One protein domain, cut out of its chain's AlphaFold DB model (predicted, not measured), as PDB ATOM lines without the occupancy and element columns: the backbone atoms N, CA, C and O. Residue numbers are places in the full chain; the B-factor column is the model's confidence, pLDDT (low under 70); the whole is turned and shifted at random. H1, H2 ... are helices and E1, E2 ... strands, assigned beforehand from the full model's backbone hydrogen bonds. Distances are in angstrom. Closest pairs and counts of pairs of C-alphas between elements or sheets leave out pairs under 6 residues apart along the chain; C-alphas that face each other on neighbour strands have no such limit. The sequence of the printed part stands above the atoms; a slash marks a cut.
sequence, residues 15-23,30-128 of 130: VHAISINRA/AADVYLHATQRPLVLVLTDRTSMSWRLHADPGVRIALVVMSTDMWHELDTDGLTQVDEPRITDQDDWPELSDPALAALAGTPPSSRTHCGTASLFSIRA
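What this domain is: This is residues 15 to 23 and 30 to 128 of the 130 residues of an uncharacterized protein of Nocardia cyriacigeorgica (strain GUH-2) (UniProt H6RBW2). The domain is a sandwich of two parallel sheets face to face, well formed, with the short helix H1 at one end of the body, where its residues 104 to 108 only graze the larger sheet. The chain goes to and fro between the layers, and the strands of one sheet run opposite to those of the other. The printed part has 108 residues, with nine named strands and one named helix in the order E1 E2 E3 E4 E5 E6 E7 H1 E8 E9; one sheet has the order E7 E5 E3 E1 E8, the other E6 E4 E2 E9, both all parallel. The class is mostly strand, with 53 of the residues, under half, in named elements. The whole is compact, with a radius of gyration of the C-alphas of 13.0 A, and rounded, spanning 36 by 30 by 22 A.

How they stand to each other: E1, residues 15 to 20, is an inner strand of the five-stranded sheet. E2, residues 30 to 35, comes after the cut, is an inner strand of the four-stranded sheet, and is apart from E1. E3, residues 42 to 48, is parallel to E1 at 17 degrees, with N 18 and O 45 2.8 A apart, within hydrogen-bond range. E4, residues 53 to 58, is parallel to E2 at 19 degrees, with N 33 and O 55 at 2.8 A. E5, residues 64 to 69, is parallel to E3 at 15 degrees, with N 68 and O 44 at 2.7 A. E6, residues 76 to 78, is an edge strand parallel to E4 at 22 degrees, with N 54 and O 76 at 2.8 A. E7, residues 90 to 92, is an edge strand parallel to E5 at 32 degrees, with N 91 and O 67 at 2.9 A. H1, residues 102 to 108, is on the five-stranded sheet but only grazes it; the closest C-alphas of H1 and E1 are those of Leu 107 and Val 15, 7.7 A apart. In H1, 1 of 3 O i to N i+4 pairs and 2 of 4 O i to N i+3 pairs are within hydrogen-bond range. E8, residues 114 to 118, is an edge strand parallel to E1 at 8 degrees, with N 19 and O 116 at 2.8 A. E9, residues 123 to 126, is an edge strand parallel to E2 at 21 degrees, with N 124 and O 32 at 2.8 A. The sheets form a sandwich, two sheets face to face: the facing parts are 10.4 A centre to centre, their best planes 5 degrees apart.

Where its parts are: E1 begins at C-alpha 15 (116.262, 149.983, 171.793) and is 16.6 A long from first to last C-alpha. E2 is 16.3 A long, E3 19.2 A, E4 16.7 A and E5 13.8 A, while E6 and E7 have three residues each. H1 begins at C-alpha 102 (110.561, 145.205, 158.473) and is 10.2 A long. E8 is 13.3 A long, and E9, 10.1 A long, ends at C-alpha 126 (123.605, 148.826, 179.512).

The domain as a whole: The two C-alphas farthest apart are those of Ala 23 and Pro 102, at 37.0 A. Residues 24 to 29 are cut out, and C-alphas 23 and 30 are 14.5 A apart across the cut. Of the links that are printed whole, E6 to E7 is long, with 11 residues. The five-stranded sheet is twisted, its C-alphas up to 4.4 A off the best plane. The mean pLDDT of the printed part is 90.1, and residue 128 alone is under 70.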
ATOM      1  N   VAL A  15     115.536 148.872 172.416       94.31
ATOM      2  CA  VAL A  15     116.262 149.983 171.793       94.31
ATOM      3  C   VAL A  15     116.882 150.846 172.888       94.31
ATOM      4  O   VAL A  15     116.165 151.447 173.691       94.31
ATOM      5  N   HIS A  16     118.205 150.955 172.911       94.75
ATOM      6  CA  HIS A  16     118.935 151.791 173.859       94.75
ATOM      7  C   HIS A  16     119.647 152.915 173.112       94.75
ATOM      8  O   HIS A  16     120.578 152.672 172.347       94.75
ATOM      9  N   ALA A  17     119.202 154.152 173.340       95.25
ATOM     10  CA  ALA A  17     119.785 155.333 172.722       95.25
ATOM     11  C   ALA A  17     120.762 156.029 173.673       95.25
ATOM     12  O   ALA A  17     120.377 156.431 174.777       95.25
ATOM     13  N   ILE A  18     122.004 156.202 173.228       94.38
ATOM     14  CA  ILE A  18     123.062 156.935 173.917       94.38
ATOM     15  C   ILE A  18     123.437 158.141 173.062       94.38
ATOM     16  O   ILE A  18     123.745 158.011 171.882       94.38
ATOM     17  N   SER A  19     123.425 159.320 173.676       92.31
ATOM     18  CA  SER A  19     123.840 160.563 173.042       92.31
ATOM     19  C   SER A  19     124.938 161.247 173.848       92.31
ATOM     20  O   SER A  19     124.744 161.535 175.034       92.31
ATOM     21  N   ILE A  20     126.060 161.559 173.196       89.31
ATOM     22  CA  ILE A  20     127.104 162.424 173.750       89.31
ATOM     23  C   ILE A  20     127.136 163.764 173.016       89.31
ATOM     24  O   ILE A  20     127.150 163.838 171.791       89.31
ATOM     25  N   ASN A  21     127.196 164.852 173.777       85.38
ATOM     26  CA  ASN A  21     127.466 166.178 173.235       85.38
ATOM     27  C   ASN A  21     128.584 166.836 174.047       85.38
ATOM     28  O   ASN A  21     128.313 167.438 175.089       85.38
ATOM     29  N   ARG A  22     129.838 166.681 173.596       77.62
ATOM     30  CA  ARG A  22     130.998 167.231 174.309       77.62
ATOM     31  C   ARG A  22     130.940 168.753 174.286       77.62
ATOM     32  O   ARG A  22     130.890 169.366 173.226       77.62
ATOM     33  N   ALA A  23     130.949 169.352 175.472       71.12
ATOM     34  CA  ALA A  23     130.984 170.805 175.633       71.12
ATOM     35  C   ALA A  23     132.417 171.375 175.666       71.12
ATOM     36  O   ALA A  23     132.580 172.588 175.594       71.12
ATOM     37  N   ALA A  30     136.819 158.991 172.910       90.75
ATOM     38  CA  ALA A  30     136.318 157.635 172.798       90.75
ATOM     39  C   ALA A  30     135.424 157.276 173.989       90.75
ATOM     40  O   ALA A  30     135.645 157.763 175.104       90.75
ATOM     41  N   ALA A  31     134.448 156.405 173.744       92.38
ATOM     42  CA  ALA A  31     133.555 155.873 174.760       92.38
ATOM     43  C   ALA A  31     133.425 154.351 174.641       92.38
ATOM     44  O   ALA A  31     133.142 153.820 173.567       92.38
ATOM     45  N   ASP A  32     133.591 153.662 175.766       95.62
ATOM     46  CA  ASP A  32     133.343 152.231 175.889       95.62
ATOM     47  C   ASP A  32     131.877 151.975 176.264       95.62
ATOM     48  O   ASP A  32     131.340 152.575 177.199       95.62
ATOM     49  N   VAL A  33     131.219 151.057 175.562       95.38
ATOM     50  CA  VAL A  33     129.842 150.633 175.834       95.38
ATOM     51  C   VAL A  33     129.851 149.155 176.191       95.38
ATOM     52  O   VAL A  33     130.095 148.301 175.345       95.38
ATOM     53  N   TYR A  34     129.561 148.862 177.455       95.38
ATOM     54  CA  TYR A  34     129.439 147.504 177.971       95.38
ATOM     55  C   TYR A  34     127.982 147.057 177.945       95.38
ATOM     56  O   TYR A  34     127.112 147.666 178.575       95.38
ATOM     57  N   LEU A  35     127.729 145.975 177.224       93.38
ATOM     58  CA  LEU A  35     126.426 145.350 177.066       93.38
ATOM     59  C   LEU A  35     126.383 144.105 177.937       93.38
ATOM     60  O   LEU A  35     127.144 143.161 177.731       93.38
ATOM     61  N   HIS A  36     125.486 144.106 178.910       91.75
ATOM     62  CA  HIS A  36     125.313 142.973 179.805       91.75
ATOM     63  C   HIS A  36     124.128 142.117 179.390       91.75
ATOM     64  O   HIS A  36     123.213 142.621 178.745       91.75
ATOM     65  N   ALA A  37     124.148 140.840 179.786       76.62
ATOM     66  CA  ALA A  37     123.149 139.833 179.422       76.62
ATOM     67  C   ALA A  37     121.710 140.386 179.382       76.62
ATOM     68  O   ALA A  37     121.182 140.873 180.384       76.62
ATOM     69  N   THR A  38     121.077 140.282 178.213       76.06
ATOM     70  CA  THR A  38     119.721 140.779 177.958       76.06
ATOM     71  C   THR A  38     118.780 139.639 177.596       76.06
ATOM     72  O   THR A  38     119.173 138.649 176.978       76.06
ATOM     73  N   GLN A  39     117.502 139.760 177.960       81.50
ATOM     74  CA  GLN A  39     116.499 138.759 177.581       81.50
ATOM     75  C   GLN A  39     116.155 138.837 176.086       81.50
ATOM     76  O   GLN A  39     115.932 137.814 175.431       81.50
ATOM     77  N   ARG A  40     116.131 140.054 175.534       88.00
ATOM     78  CA  ARG A  40     115.810 140.334 174.132       88.00
ATOM     79  C   ARG A  40     117.048 140.808 173.372       88.00
ATOM     80  O   ARG A  40     117.980 141.323 173.996       88.00
ATOM     81  N   PRO A  41     117.076 140.627 172.041       92.31
ATOM     82  CA  PRO A  41     118.049 141.301 171.199       92.31
ATOM     83  C   PRO A  41     118.063 142.814 171.443       92.31
ATOM     84  O   PRO A  41     117.041 143.398 171.801       92.31
ATOM     85  N   LEU A  42     119.218 143.436 171.237       93.31
ATOM     86  CA  LEU A  42     119.432 144.862 171.434       93.31
ATOM     87  C   LEU A  42     119.543 145.594 170.105       93.31
ATOM     88  O   LEU A  42     120.185 145.114 169.170       93.31
ATOM     89  N   VAL A  43     118.982 146.795 170.070       95.31
ATOM     90  CA  VAL A  43     119.325 147.831 169.104       95.31
ATOM     91  C   VAL A  43     120.023 148.953 169.858       95.31
ATOM     92  O   VAL A  43     119.466 149.511 170.806       95.31
ATOM     93  N   LEU A  44     121.242 149.281 169.447       96.31
ATOM     94  CA  LEU A  44     121.998 150.397 170.004       96.31
ATOM     95  C   LEU A  44     121.904 151.578 169.062       96.31
ATOM     96  O   LEU A  44     122.202 151.437 167.885       96.31
ATOM     97  N   VAL A  45     121.514 152.735 169.584       96.06
ATOM     98  CA  VAL A  45     121.543 153.993 168.837       96.06
ATOM     99  C   VAL A  45     122.617 154.866 169.463       96.06
ATOM    100  O   VAL A  45     122.468 155.287 170.611       96.06
ATOM    101  N   LEU A  46     123.707 155.088 168.735       95.06
ATOM    102  CA  LEU A  46     124.875 155.836 169.183       95.06
ATOM    103  C   LEU A  46     124.925 157.157 168.423       95.06
ATOM    104  O   LEU A  46     125.121 157.201 167.210       95.06
ATOM    105  N   THR A  47     124.709 158.245 169.151       92.56
ATOM    106  CA  THR A  47     124.706 159.592 168.590       92.56
ATOM    107  C   THR A  47     125.777 160.423 169.265       92.56
ATOM    108  O   THR A  47     125.829 160.507 170.495       92.56
ATOM    109  N   ASP A  48     126.563 161.147 168.484       88.31
ATOM    110  CA  ASP A  48     127.388 162.212 169.024       88.31
ATOM    111  C   ASP A  48     127.475 163.407 168.085       88.31
ATOM    112  O   ASP A  48     127.231 163.316 166.890       88.31
ATOM    113  N   ARG A  49     127.763 164.570 168.671       82.06
ATOM    114  CA  ARG A  49     127.901 165.844 167.944       82.06
ATOM    115  C   ARG A  49     129.347 166.296 167.802       82.06
ATOM    116  O   ARG A  49     129.622 167.417 167.387       82.06
ATOM    117  N   THR A  50     130.274 165.445 168.213       77.56
ATOM    118  CA  THR A  50     131.689 165.768 168.334       77.56
ATOM    119  C   THR A  50     132.454 164.484 168.086       77.56
ATOM    120  O   THR A  50     132.587 163.709 169.031       77.56
ATOM    121  N   SER A  51     132.954 164.292 166.863       84.75
ATOM    122  CA  SER A  51     133.598 163.064 166.382       84.75
ATOM    123  C   SER A  51     134.150 162.156 167.479       84.75
ATOM    124  O   SER A  51     135.055 162.560 168.220       84.75
ATOM    125  N   MET A  52     133.576 160.963 167.595       86.88
ATOM    126  CA  MET A  52     133.820 160.034 168.693       86.88
ATOM    127  C   MET A  52     134.074 158.622 168.171       86.88
ATOM    128  O   MET A  52     133.408 158.158 167.247       86.88
ATOM    129  N   SER A  53     135.022 157.936 168.808       91.81
ATOM    130  CA  SER A  53     135.226 156.500 168.624       91.81
ATOM    131  C   SER A  53     134.410 155.728 169.665       91.81
ATOM    132  O   SER A  53     134.612 155.877 170.873       91.81
ATOM    133  N   TRP A  54     133.493 154.887 169.213       94.25
ATOM    134  CA  TRP A  54     132.679 154.015 170.051       94.25
ATOM    135  C   TRP A  54     133.297 152.624 170.098       94.25
ATOM    136  O   TRP A  54     133.577 152.044 169.054       94.25
ATOM    137  N   ARG A  55     133.493 152.077 171.298       96.12
ATOM    138  CA  ARG A  55     134.025 150.722 171.501       96.12
ATOM    139  C   ARG A  55     132.970 149.852 172.151       96.12
ATOM    140  O   ARG A  55     132.494 150.183 173.238       96.12
ATOM    141  N   LEU A  56     132.593 148.758 171.501       95.88
ATOM    142  CA  LEU A  56     131.553 147.867 172.004       95.88
ATOM    143  C   LEU A  56     132.151 146.640 172.682       95.88
ATOM    144  O   LEU A  56     132.982 145.937 172.117       95.88
ATOM    145  N   HIS A  57     131.646 146.351 173.878       95.38
ATOM    146  CA  HIS A  57     131.973 145.167 174.664       95.38
ATOM    147  C   HIS A  57     130.677 144.464 175.042       95.38
ATOM    148  O   HIS A  57     129.709 145.123 175.429       95.38
ATOM    149  N   ALA A  58     130.641 143.138 174.969       93.50
ATOM    150  CA  ALA A  58     129.438 142.382 175.294       93.50
ATOM    151  C   ALA A  58     129.745 141.139 176.129       93.50
ATOM    152  O   ALA A  58     130.684 140.395 175.839       93.50
ATOM    153  N   ASP A  59     128.914 140.896 177.144       92.44
ATOM    154  CA  ASP A  59     128.916 139.626 177.863       92.44
ATOM    155  C   ASP A  59     128.522 138.474 176.910       92.44
ATOM    156  O   ASP A  59     127.722 138.674 175.985       92.44
ATOM    157  N   PRO A  60     129.010 137.239 177.142       88.25
ATOM    158  CA  PRO A  60     128.601 136.083 176.350       88.25
ATOM    159  C   PRO A  60     127.078 135.905 176.320       88.25
ATOM    160  O   PRO A  60     126.407 135.952 177.354       88.25
ATOM    161  N   GLY A  61     126.529 135.658 175.129       86.88
ATOM    162  CA  GLY A  61     125.094 135.428 174.927       86.88
ATOM    163  C   GLY A  61     124.244 136.691 174.752       86.88
ATOM    164  O   GLY A  61     123.041 136.576 174.499       86.88
ATOM    165  N   VAL A  62     124.837 137.887 174.831       91.38
ATOM    166  CA  VAL A  62     124.183 139.117 174.361       91.38
ATOM    167  C   VAL A  62     123.924 139.007 172.856       91.38
ATOM    168  O   VAL A  62     124.774 138.557 172.093       91.38
ATOM    169  N   ARG A  63     122.735 139.430 172.418       91.69
ATOM    170  CA  ARG A  63     122.359 139.471 170.999       91.69
ATOM    171  C   ARG A  63     122.202 140.918 170.573       91.69
ATOM    172  O   ARG A  63     121.277 141.581 171.032       91.69
ATOM    173  N   ILE A  64     123.076 141.399 169.700       93.75
ATOM    174  CA  ILE A  64     122.997 142.751 169.142       93.75
ATOM    175  C   ILE A  64     122.393 142.623 167.747       93.75
ATOM    176  O   ILE A  64     123.028 142.110 166.832       93.75
ATOM    177  N   ALA A  65     121.140 143.035 167.588       94.00
ATOM    178  CA  ALA A  65     120.448 142.938 166.308       94.00
ATOM    179  C   ALA A  65     120.880 144.038 165.332       94.00
ATOM    180  O   ALA A  65     120.901 143.811 164.122       94.00
ATOM    181  N   LEU A  66     121.184 145.228 165.859       96.25
ATOM    182  CA  LEU A  66     121.531 146.399 165.064       96.25
ATOM    183  C   LEU A  66     122.296 147.429 165.902       96.25
ATOM    184  O   LEU A  66     121.934 147.700 167.050       96.25
ATOM    185  N   VAL A  67     123.307 148.042 165.300       96.75
ATOM    186  CA  VAL A  67     123.937 149.276 165.771       96.75
ATOM    187  C   VAL A  67     123.603 150.378 164.772       96.75
ATOM    188  O   VAL A  67     123.794 150.214 163.569       96.75
ATOM    189  N   VAL A  68     123.067 151.478 165.280       96.44
ATOM    190  CA  VAL A  68     122.653 152.650 164.516       96.44
ATOM    191  C   VAL A  68     123.577 153.799 164.885       96.44
ATOM    192  O   VAL A  68     123.627 154.190 166.054       96.44
ATOM    193  N   MET A  69     124.290 154.329 163.899       94.25
ATOM    194  CA  MET A  69     125.230 155.436 164.068       94.25
ATOM    195  C   MET A  69     124.614 156.741 163.562       94.25
ATOM    196  O   MET A  69     123.838 156.747 162.608       94.25
ATOM    197  N   SER A  70     124.942 157.861 164.203       87.12
ATOM    198  CA  SER A  70     124.614 159.182 163.655       87.12
ATOM    199  C   SER A  70     125.404 159.456 162.371       87.12
ATOM    200  O   SER A  70     126.546 159.027 162.240       87.12
ATOM    201  N   THR A  71     124.788 160.190 161.445       78.25
ATOM    202  CA  THR A  71     125.371 160.612 160.160       78.25
ATOM    203  C   THR A  71     126.012 161.999 160.212       78.25
ATOM    204  O   THR A  71     126.680 162.408 159.263       78.25
ATOM    205  N   ASP A  72     125.816 162.739 161.306       78.50
ATOM    206  CA  ASP A  72     126.133 164.168 161.368       78.50
ATOM    207  C   ASP A  72     127.644 164.449 161.436       78.50
ATOM    208  O   ASP A  72     128.085 165.537 161.058       78.50
ATOM    209  N   MET A  73     128.448 163.507 161.938       79.69
ATOM    210  CA  MET A  73     129.881 163.697 162.165       79.69
ATOM    211  C   MET A  73     130.687 162.465 161.733       79.69
ATOM    212  O   MET A  73     130.152 161.412 161.403       79.69
ATOM    213  N   TRP A  74     132.016 162.591 161.705       78.19
ATOM    214  CA  TRP A  74     132.874 161.414 161.555       78.19
ATOM    215  C   TRP A  74     132.924 160.647 162.876       78.19
ATOM    216  O   TRP A  74     133.282 161.236 163.899       78.19
ATOM    217  N   HIS A  75     132.624 159.354 162.830       85.75
ATOM    218  CA  HIS A  75     132.671 158.444 163.968       85.75
ATOM    219  C   HIS A  75     133.452 157.193 163.585       85.75
ATOM    220  O   HIS A  75     133.479 156.790 162.421       85.75
ATOM    221  N   GLU A  76     134.047 156.557 164.581       88.00
ATOM    222  CA  GLU A  76     134.634 155.231 164.438       88.00
ATOM    223  C   GLU A  76     133.851 154.264 165.320       88.00
ATOM    224  O   GLU A  76     133.482 154.609 166.444       88.00
ATOM    225  N   LEU A  77     133.583 153.065 164.814       92.31
ATOM    226  CA  LEU A  77     132.980 151.992 165.588       92.31
ATOM    227  C   LEU A  77     133.959 150.825 165.639       92.31
ATOM    228  O   LEU A  77     134.284 150.232 164.614       92.31
ATOM    229  N   ASP A  78     134.402 150.512 166.845       93.19
ATOM    230  CA  ASP A  78     135.261 149.382 167.158       93.19
ATOM    231  C   ASP A  78     134.409 148.272 167.791       93.19
ATOM    232  O   ASP A  78     133.803 148.439 168.859       93.19
ATOM    233  N   THR A  79     134.350 147.138 167.097       90.94
ATOM    234  CA  THR A  79     133.639 145.927 167.513       90.94
ATOM    235  C   THR A  79     134.582 144.806 167.945       90.94
ATOM    236  O   THR A  79     134.111 143.698 168.187       90.94
ATOM    237  N   ASP A  80     135.888 145.053 168.094       89.75
ATOM    238  CA  ASP A  80     136.860 144.021 168.486       89.75
ATOM    239  C   ASP A  80     136.566 143.465 169.889       89.75
ATOM    240  O   ASP A  80     136.892 142.319 170.199       89.75
ATOM    241  N   GLY A  81     135.884 144.242 170.738       84.19
ATOM    242  CA  GLY A  81     135.386 143.799 172.043       84.19
ATOM    243  C   GLY A  81     134.202 142.818 171.981       84.19
ATOM    244  O   GLY A  81     133.832 142.240 173.005       84.19
ATOM    245  N   LEU A  82     133.629 142.559 170.800       90.12
ATOM    246  CA  LEU A  82     132.489 141.657 170.576       90.12
ATOM    247  C   LEU A  82     132.906 140.200 170.301       90.12
ATOM    248  O   LEU A  82     132.224 139.460 169.602       90.12
ATOM    249  N   THR A  83     134.010 139.746 170.895       87.50
ATOM    250  CA  THR A  83     134.635 138.435 170.610       87.50
ATOM    251  C   THR A  83     133.773 137.194 170.883       87.50
ATOM    252  O   THR A  83     134.157 136.094 170.487       87.50
ATOM    253  N   GLN A  84     132.669 137.323 171.622       84.06
ATOM    254  CA  GLN A  84     131.812 136.211 172.066       84.06
ATOM    255  C   GLN A  84     130.354 136.356 171.602       84.06
ATOM    256  O   GLN A  84     129.470 135.674 172.127       84.06
ATOM    257  N   VAL A  85     130.092 137.258 170.655       84.81
ATOM    258  CA  VAL A  85     128.763 137.487 170.078       84.81
ATOM    259  C   VAL A  85     128.860 137.527 168.556       84.81
ATOM    260  O   VAL A  85     129.940 137.718 168.003       84.81
ATOM    261  N   ASP A  86     127.732 137.326 167.882       85.94
ATOM    262  CA  ASP A  86     127.670 137.481 166.430       85.94
ATOM    263  C   ASP A  86     127.956 138.939 166.036       85.94
ATOM    264  O   ASP A  86     127.570 139.872 166.750       85.94
ATOM    265  N   GLU A  87     128.610 139.135 164.888       86.25
ATOM    266  CA  GLU A  87     128.869 140.473 164.352       86.25
ATOM    267  C   GLU A  87     127.545 141.229 164.143       86.25
ATOM    268  O   GLU A  87     126.639 140.725 163.465       86.25
ATOM    269  N   PRO A  88     127.393 142.435 164.721       89.44
ATOM    270  CA  PRO A  88     126.158 143.184 164.595       89.44
ATOM    271  C   PRO A  88     126.000 143.740 163.183       89.44
ATOM    272  O   PRO A  88     126.958 144.157 162.531       89.44
ATOM    273  N   ARG A  89     124.748 143.863 162.740       94.19
ATOM    274  CA  ARG A  89     124.430 144.732 161.604       94.19
ATOM    275  C   ARG A  89     124.673 146.178 162.022       94.19
ATOM    276  O   ARG A  89     124.258 146.573 163.109       94.19
ATOM    277  N   ILE A  90     125.294 146.961 161.151       94.88
ATOM    278  CA  ILE A  90     125.553 148.384 161.373       94.88
ATOM    279  C   ILE A  90     124.827 149.165 160.281       94.88
ATOM    280  O   ILE A  90     124.830 148.753 159.120       94.88
ATOM    281  N   THR A  91     124.169 150.254 160.662       95.12
ATOM    282  CA  THR A  91     123.488 151.165 159.741       95.12
ATOM    283  C   THR A  91     123.620 152.594 160.231       95.12
ATOM    284  O   THR A  91     123.819 152.848 161.422       95.12
ATOM    285  N   ASP A  92     123.419 153.521 159.315       93.62
ATOM    286  CA  ASP A  92     123.263 154.925 159.630       93.62
ATOM    287  C   ASP A  92     121.825 155.234 160.073       93.62
ATOM    288  O   ASP A  92     120.872 154.536 159.709       93.62
ATOM    289  N   GLN A  93     121.665 156.272 160.895       92.62
ATOM    290  CA  GLN A  93     120.376 156.668 161.463       92.62
ATOM    291  C   GLN A  93     119.351 157.050 160.388       92.62
ATOM    292  O   GLN A  93     118.166 156.758 160.562       92.62
ATOM    293  N   ASP A  94     119.804 157.655 159.290       92.81
ATOM    294  CA  ASP A  94     118.950 158.050 158.167       92.81
ATOM    295  C   ASP A  94     118.467 156.838 157.352       92.81
ATOM    296  O   ASP A  94     117.339 156.841 156.864       92.81
ATOM    297  N   ASP A  95     119.267 155.767 157.300       95.00
ATOM    298  CA  ASP A  95     118.961 154.535 156.558       95.00
ATOM    299  C   ASP A  95     118.156 153.521 157.388       95.00
ATOM    300  O   ASP A  95     117.539 152.598 156.847       95.00
ATOM    301  N   TRP A  96     118.136 153.664 158.718       96.12
ATOM    302  CA  TRP A  96     117.458 152.722 159.614       96.12
ATOM    303  C   TRP A  96     115.968 152.483 159.259       96.12
ATOM    304  O   TRP A  96     115.543 151.322 159.232       96.12
ATOM    305  N   PRO A  97     115.149 153.501 158.923       96.06
ATOM    306  CA  PRO A  97     113.761 153.281 158.503       96.06
ATOM    307  C   PRO A  97     113.615 152.510 157.181       96.06
ATOM    308  O   PRO A  97     112.539 151.978 156.909       96.06
ATOM    309  N   GLU A  98     114.667 152.453 156.362       95.56
ATOM    310  CA  GLU A  98     114.663 151.856 155.021       95.56
ATOM    311  C   GLU A  98     115.225 150.426 154.992       95.56
ATOM    312  O   GLU A  98     115.301 149.798 153.932       95.56
ATOM    313  N   LEU A  99     115.598 149.874 156.153       95.12
ATOM    314  CA  LEU A  99     116.113 148.512 156.236       95.12
ATOM    315  C   LEU A  99     115.133 147.498 155.629       95.12
ATOM    316  O   LEU A  99     113.935 147.489 155.906       95.12
ATOM    317  N   SER A 100     115.685 146.540 154.883       94.94
ATOM    318  CA  SER A 100     114.916 145.446 154.276       94.94
ATOM    319  C   SER A 100     114.245 144.515 155.293       94.94
ATOM    320  O   SER A 100     113.375 143.731 154.925       94.94
ATOM    321  N   ASP A 101     114.686 144.550 156.553       94.25
ATOM    322  CA  ASP A 101     114.065 143.820 157.653       94.25
ATOM    323  C   ASP A 101     112.955 144.689 158.270       94.25
ATOM    324  O   ASP A 101     113.264 145.651 158.982       94.25
ATOM    325  N   PRO A 102     111.669 144.364 158.037       91.75
ATOM    326  CA  PRO A 102     110.561 145.205 158.473       91.75
ATOM    327  C   PRO A 102     110.425 145.275 159.998       91.75
ATOM    328  O   PRO A 102     109.909 146.267 160.512       91.75
ATOM    329  N   ALA A 103     110.882 144.256 160.738       92.06
ATOM    330  CA  ALA A 103     110.822 144.265 162.197       92.06
ATOM    331  C   ALA A 103     111.848 145.242 162.783       92.06
ATOM    332  O   ALA A 103     111.538 145.955 163.737       92.06
ATOM    333  N   LEU A 104     113.046 145.310 162.192       93.50
ATOM    334  CA  LEU A 104     114.070 146.286 162.572       93.50
ATOM    335  C   LEU A 104     113.732 147.700 162.095       93.50
ATOM    336  O   LEU A 104     113.891 148.637 162.876       93.50
ATOM    337  N   ALA A 105     113.237 147.859 160.865       94.88
ATOM    338  CA  ALA A 105     112.837 149.158 160.322       94.88
ATOM    339  C   ALA A 105     111.709 149.799 161.146       94.88
ATOM    340  O   ALA A 105     111.753 150.989 161.460       94.88
ATOM    341  N   ALA A 106     110.727 149.002 161.585       93.62
ATOM    342  CA  ALA A 106     109.629 149.490 162.416       93.62
ATOM    343  C   ALA A 106     110.108 150.107 163.742       93.62
ATOM    344  O   ALA A 106     109.484 151.050 164.230       93.62
ATOM    345  N   LEU A 107     111.221 149.624 164.314       94.31
ATOM    346  CA  LEU A 107     111.760 150.153 165.570       94.31
ATOM    347  C   LEU A 107     112.260 151.600 165.446       94.31
ATOM    348  O   LEU A 107     112.217 152.316 166.447       94.31
ATOM    349  N   ALA A 108     112.641 152.059 164.248       93.56
ATOM    350  CA  ALA A 108     113.087 153.437 164.016       93.56
ATOM    351  C   ALA A 108     112.002 154.474 164.367       93.56
ATOM    352  O   ALA A 108     112.297 155.565 164.855       93.56
ATOM    353  N   GLY A 109     110.729 154.114 164.171       89.50
ATOM    354  CA  GLY A 109     109.574 154.948 164.517       89.50
ATOM    355  C   GLY A 109     109.104 154.813 165.968       89.50
ATOM    356  O   GLY A 109     108.119 155.448 166.348       89.50
ATOM    357  N   THR A 110     109.758 153.981 166.787       88.56
ATOM    358  CA  THR A 110     109.318 153.697 168.160       88.56
ATOM    359  C   THR A 110     110.148 154.442 169.208       88.56
ATOM    360  O   THR A 110     111.355 154.628 169.041       88.56
ATOM    361  N   PRO A 111     109.543 154.864 170.336       91.38
ATOM    362  CA  PRO A 111     110.309 155.362 171.468       91.38
ATOM    363  C   PRO A 111     111.274 154.285 171.998       91.38
ATOM    364  O   PRO A 111     110.862 153.138 172.205       91.38
ATOM    365  N   PRO A 112     112.544 154.632 172.267       92.50
ATOM    366  CA  PRO A 112     113.516 153.666 172.748       92.50
ATOM    367  C   PRO A 112     113.198 153.200 174.172       92.50
ATOM    368  O   PRO A 112     112.628 153.948 174.969       92.50
ATOM    369  N   SER A 113     113.605 151.972 174.497       91.56
ATOM    370  CA  SER A 113     113.529 151.388 175.842       91.56
ATOM    371  C   SER A 113     114.273 152.232 176.877       91.56
ATOM    372  O   SER A 113     113.820 152.350 178.014       91.56
ATOM    373  N   SER A 114     115.383 152.864 176.487       91.62
ATOM    374  CA  SER A 114     116.060 153.871 177.307       91.62
ATOM    375  C   SER A 114     116.684 154.976 176.463       91.62
ATOM    376  O   SER A 114     117.156 154.729 175.353       91.62
ATOM    377  N   ARG A 115     116.768 156.183 177.034       94.06
ATOM    378  CA  ARG A 115     117.562 157.294 176.499       94.06
ATOM    379  C   ARG A 115     118.552 157.770 177.552       94.06
ATOM    380  O   ARG A 115     118.139 158.126 178.652       94.06
ATOM    381  N   THR A 116     119.821 157.838 177.180       92.88
ATOM    382  CA  THR A 116     120.896 158.399 178.000       92.88
ATOM    383  C   THR A 116     121.529 159.553 177.237       92.88
ATOM    384  O   THR A 116     121.943 159.382 176.094       92.88
ATOM    385  N   HIS A 117     121.602 160.729 177.859       91.31
ATOM    386  CA  HIS A 117     122.284 161.893 177.299       91.31
ATOM    387  C   HIS A 117     123.350 162.383 178.277       91.31
ATOM    388  O   HIS A 117     123.058 162.580 179.459       91.31
ATOM    389  N   CYS A 118     124.579 162.568 177.798       86.75
ATOM    390  CA  CYS A 118     125.708 162.982 178.626       86.75
ATOM    391  C   CYS A 118     126.563 164.041 177.918       86.75
ATOM    392  O   CYS A 118     126.795 163.970 176.713       86.75
ATOM    393  N   GLY A 119     127.058 165.016 178.684       82.25
ATOM    394  CA  GLY A 119     128.015 166.008 178.181       82.25
ATOM    395  C   GLY A 119     129.449 165.478 178.155       82.25
ATOM    396  O   GLY A 119     130.198 165.739 177.220       82.25
ATOM    397  N   THR A 120     129.832 164.699 179.167       81.56
ATOM    398  CA  THR A 120     131.150 164.069 179.276       81.56
ATOM    399  C   THR A 120     130.990 162.665 179.851       81.56
ATOM    400  O   THR A 120     130.565 162.483 180.990       81.56
ATOM    401  N   ALA A 121     131.287 161.649 179.045       83.50
ATOM    402  CA  ALA A 121     131.318 160.258 179.476       83.50
ATOM    403  C   ALA A 121     132.277 159.477 178.578       83.50
ATOM    404  O   ALA A 121     132.304 159.691 177.369       83.50
ATOM    405  N   SER A 122     133.052 158.577 179.178       88.06
ATOM    406  CA  SER A 122     133.908 157.619 178.468       88.06
ATOM    407  C   SER A 122     133.447 156.177 178.651       88.06
ATOM    408  O   SER A 122     134.074 155.275 178.110       88.06
ATOM    409  N   LEU A 123     132.395 155.939 179.443       93.31
ATOM    410  CA  LEU A 123     131.908 154.598 179.733       93.31
ATOM    411  C   LEU A 123     130.393 154.584 179.922       93.31
ATOM    412  O   LEU A 123     129.846 155.354 180.714       93.31
ATOM    413  N   PHE A 124     129.743 153.637 179.253       94.12
ATOM    414  CA  PHE A 124     128.342 153.283 179.434       94.12
ATOM    415  C   PHE A 124     128.218 151.802 179.774       94.12
ATOM    416  O   PHE A 124     128.955 150.968 179.258       94.12
ATOM    417  N   SER A 125     127.259 151.471 180.634       93.81
ATOM    418  CA  SER A 125     126.907 150.091 180.970       93.81
ATOM    419  C   SER A 125     125.404 149.929 180.788       93.81
ATOM    420  O   SER A 125     124.617 150.544 181.512       93.81
ATOM    421  N   ILE A 126     125.006 149.138 179.795       91.31
ATOM    422  CA  ILE A 126     123.605 148.826 179.512       91.31
ATOM    423  C   ILE A 126     123.266 147.505 180.188       91.31
ATOM    424  O   ILE A 126     123.893 146.475 179.944       91.31
ATOM    425  N   ARG A 127     122.241 147.544 181.039       86.75
ATOM    426  CA  ARG A 127     121.662 146.375 181.698       86.75
ATOM    427  C   ARG A 127     120.169 146.381 181.404       86.75
ATOM    428  O   ARG A 127     119.465 147.274 181.874       86.75
ATOM    429  N   ALA A 128     119.691 145.420 180.621       66.75
ATOM    430  CA  ALA A 128     118.256 145.214 180.487       66.75
ATOM    431  C   ALA A 128     117.745 144.565 181.783       66.75
ATOM    432  O   ALA A 128     118.324 143.591 182.264       66.75
TER     433      ALA A 128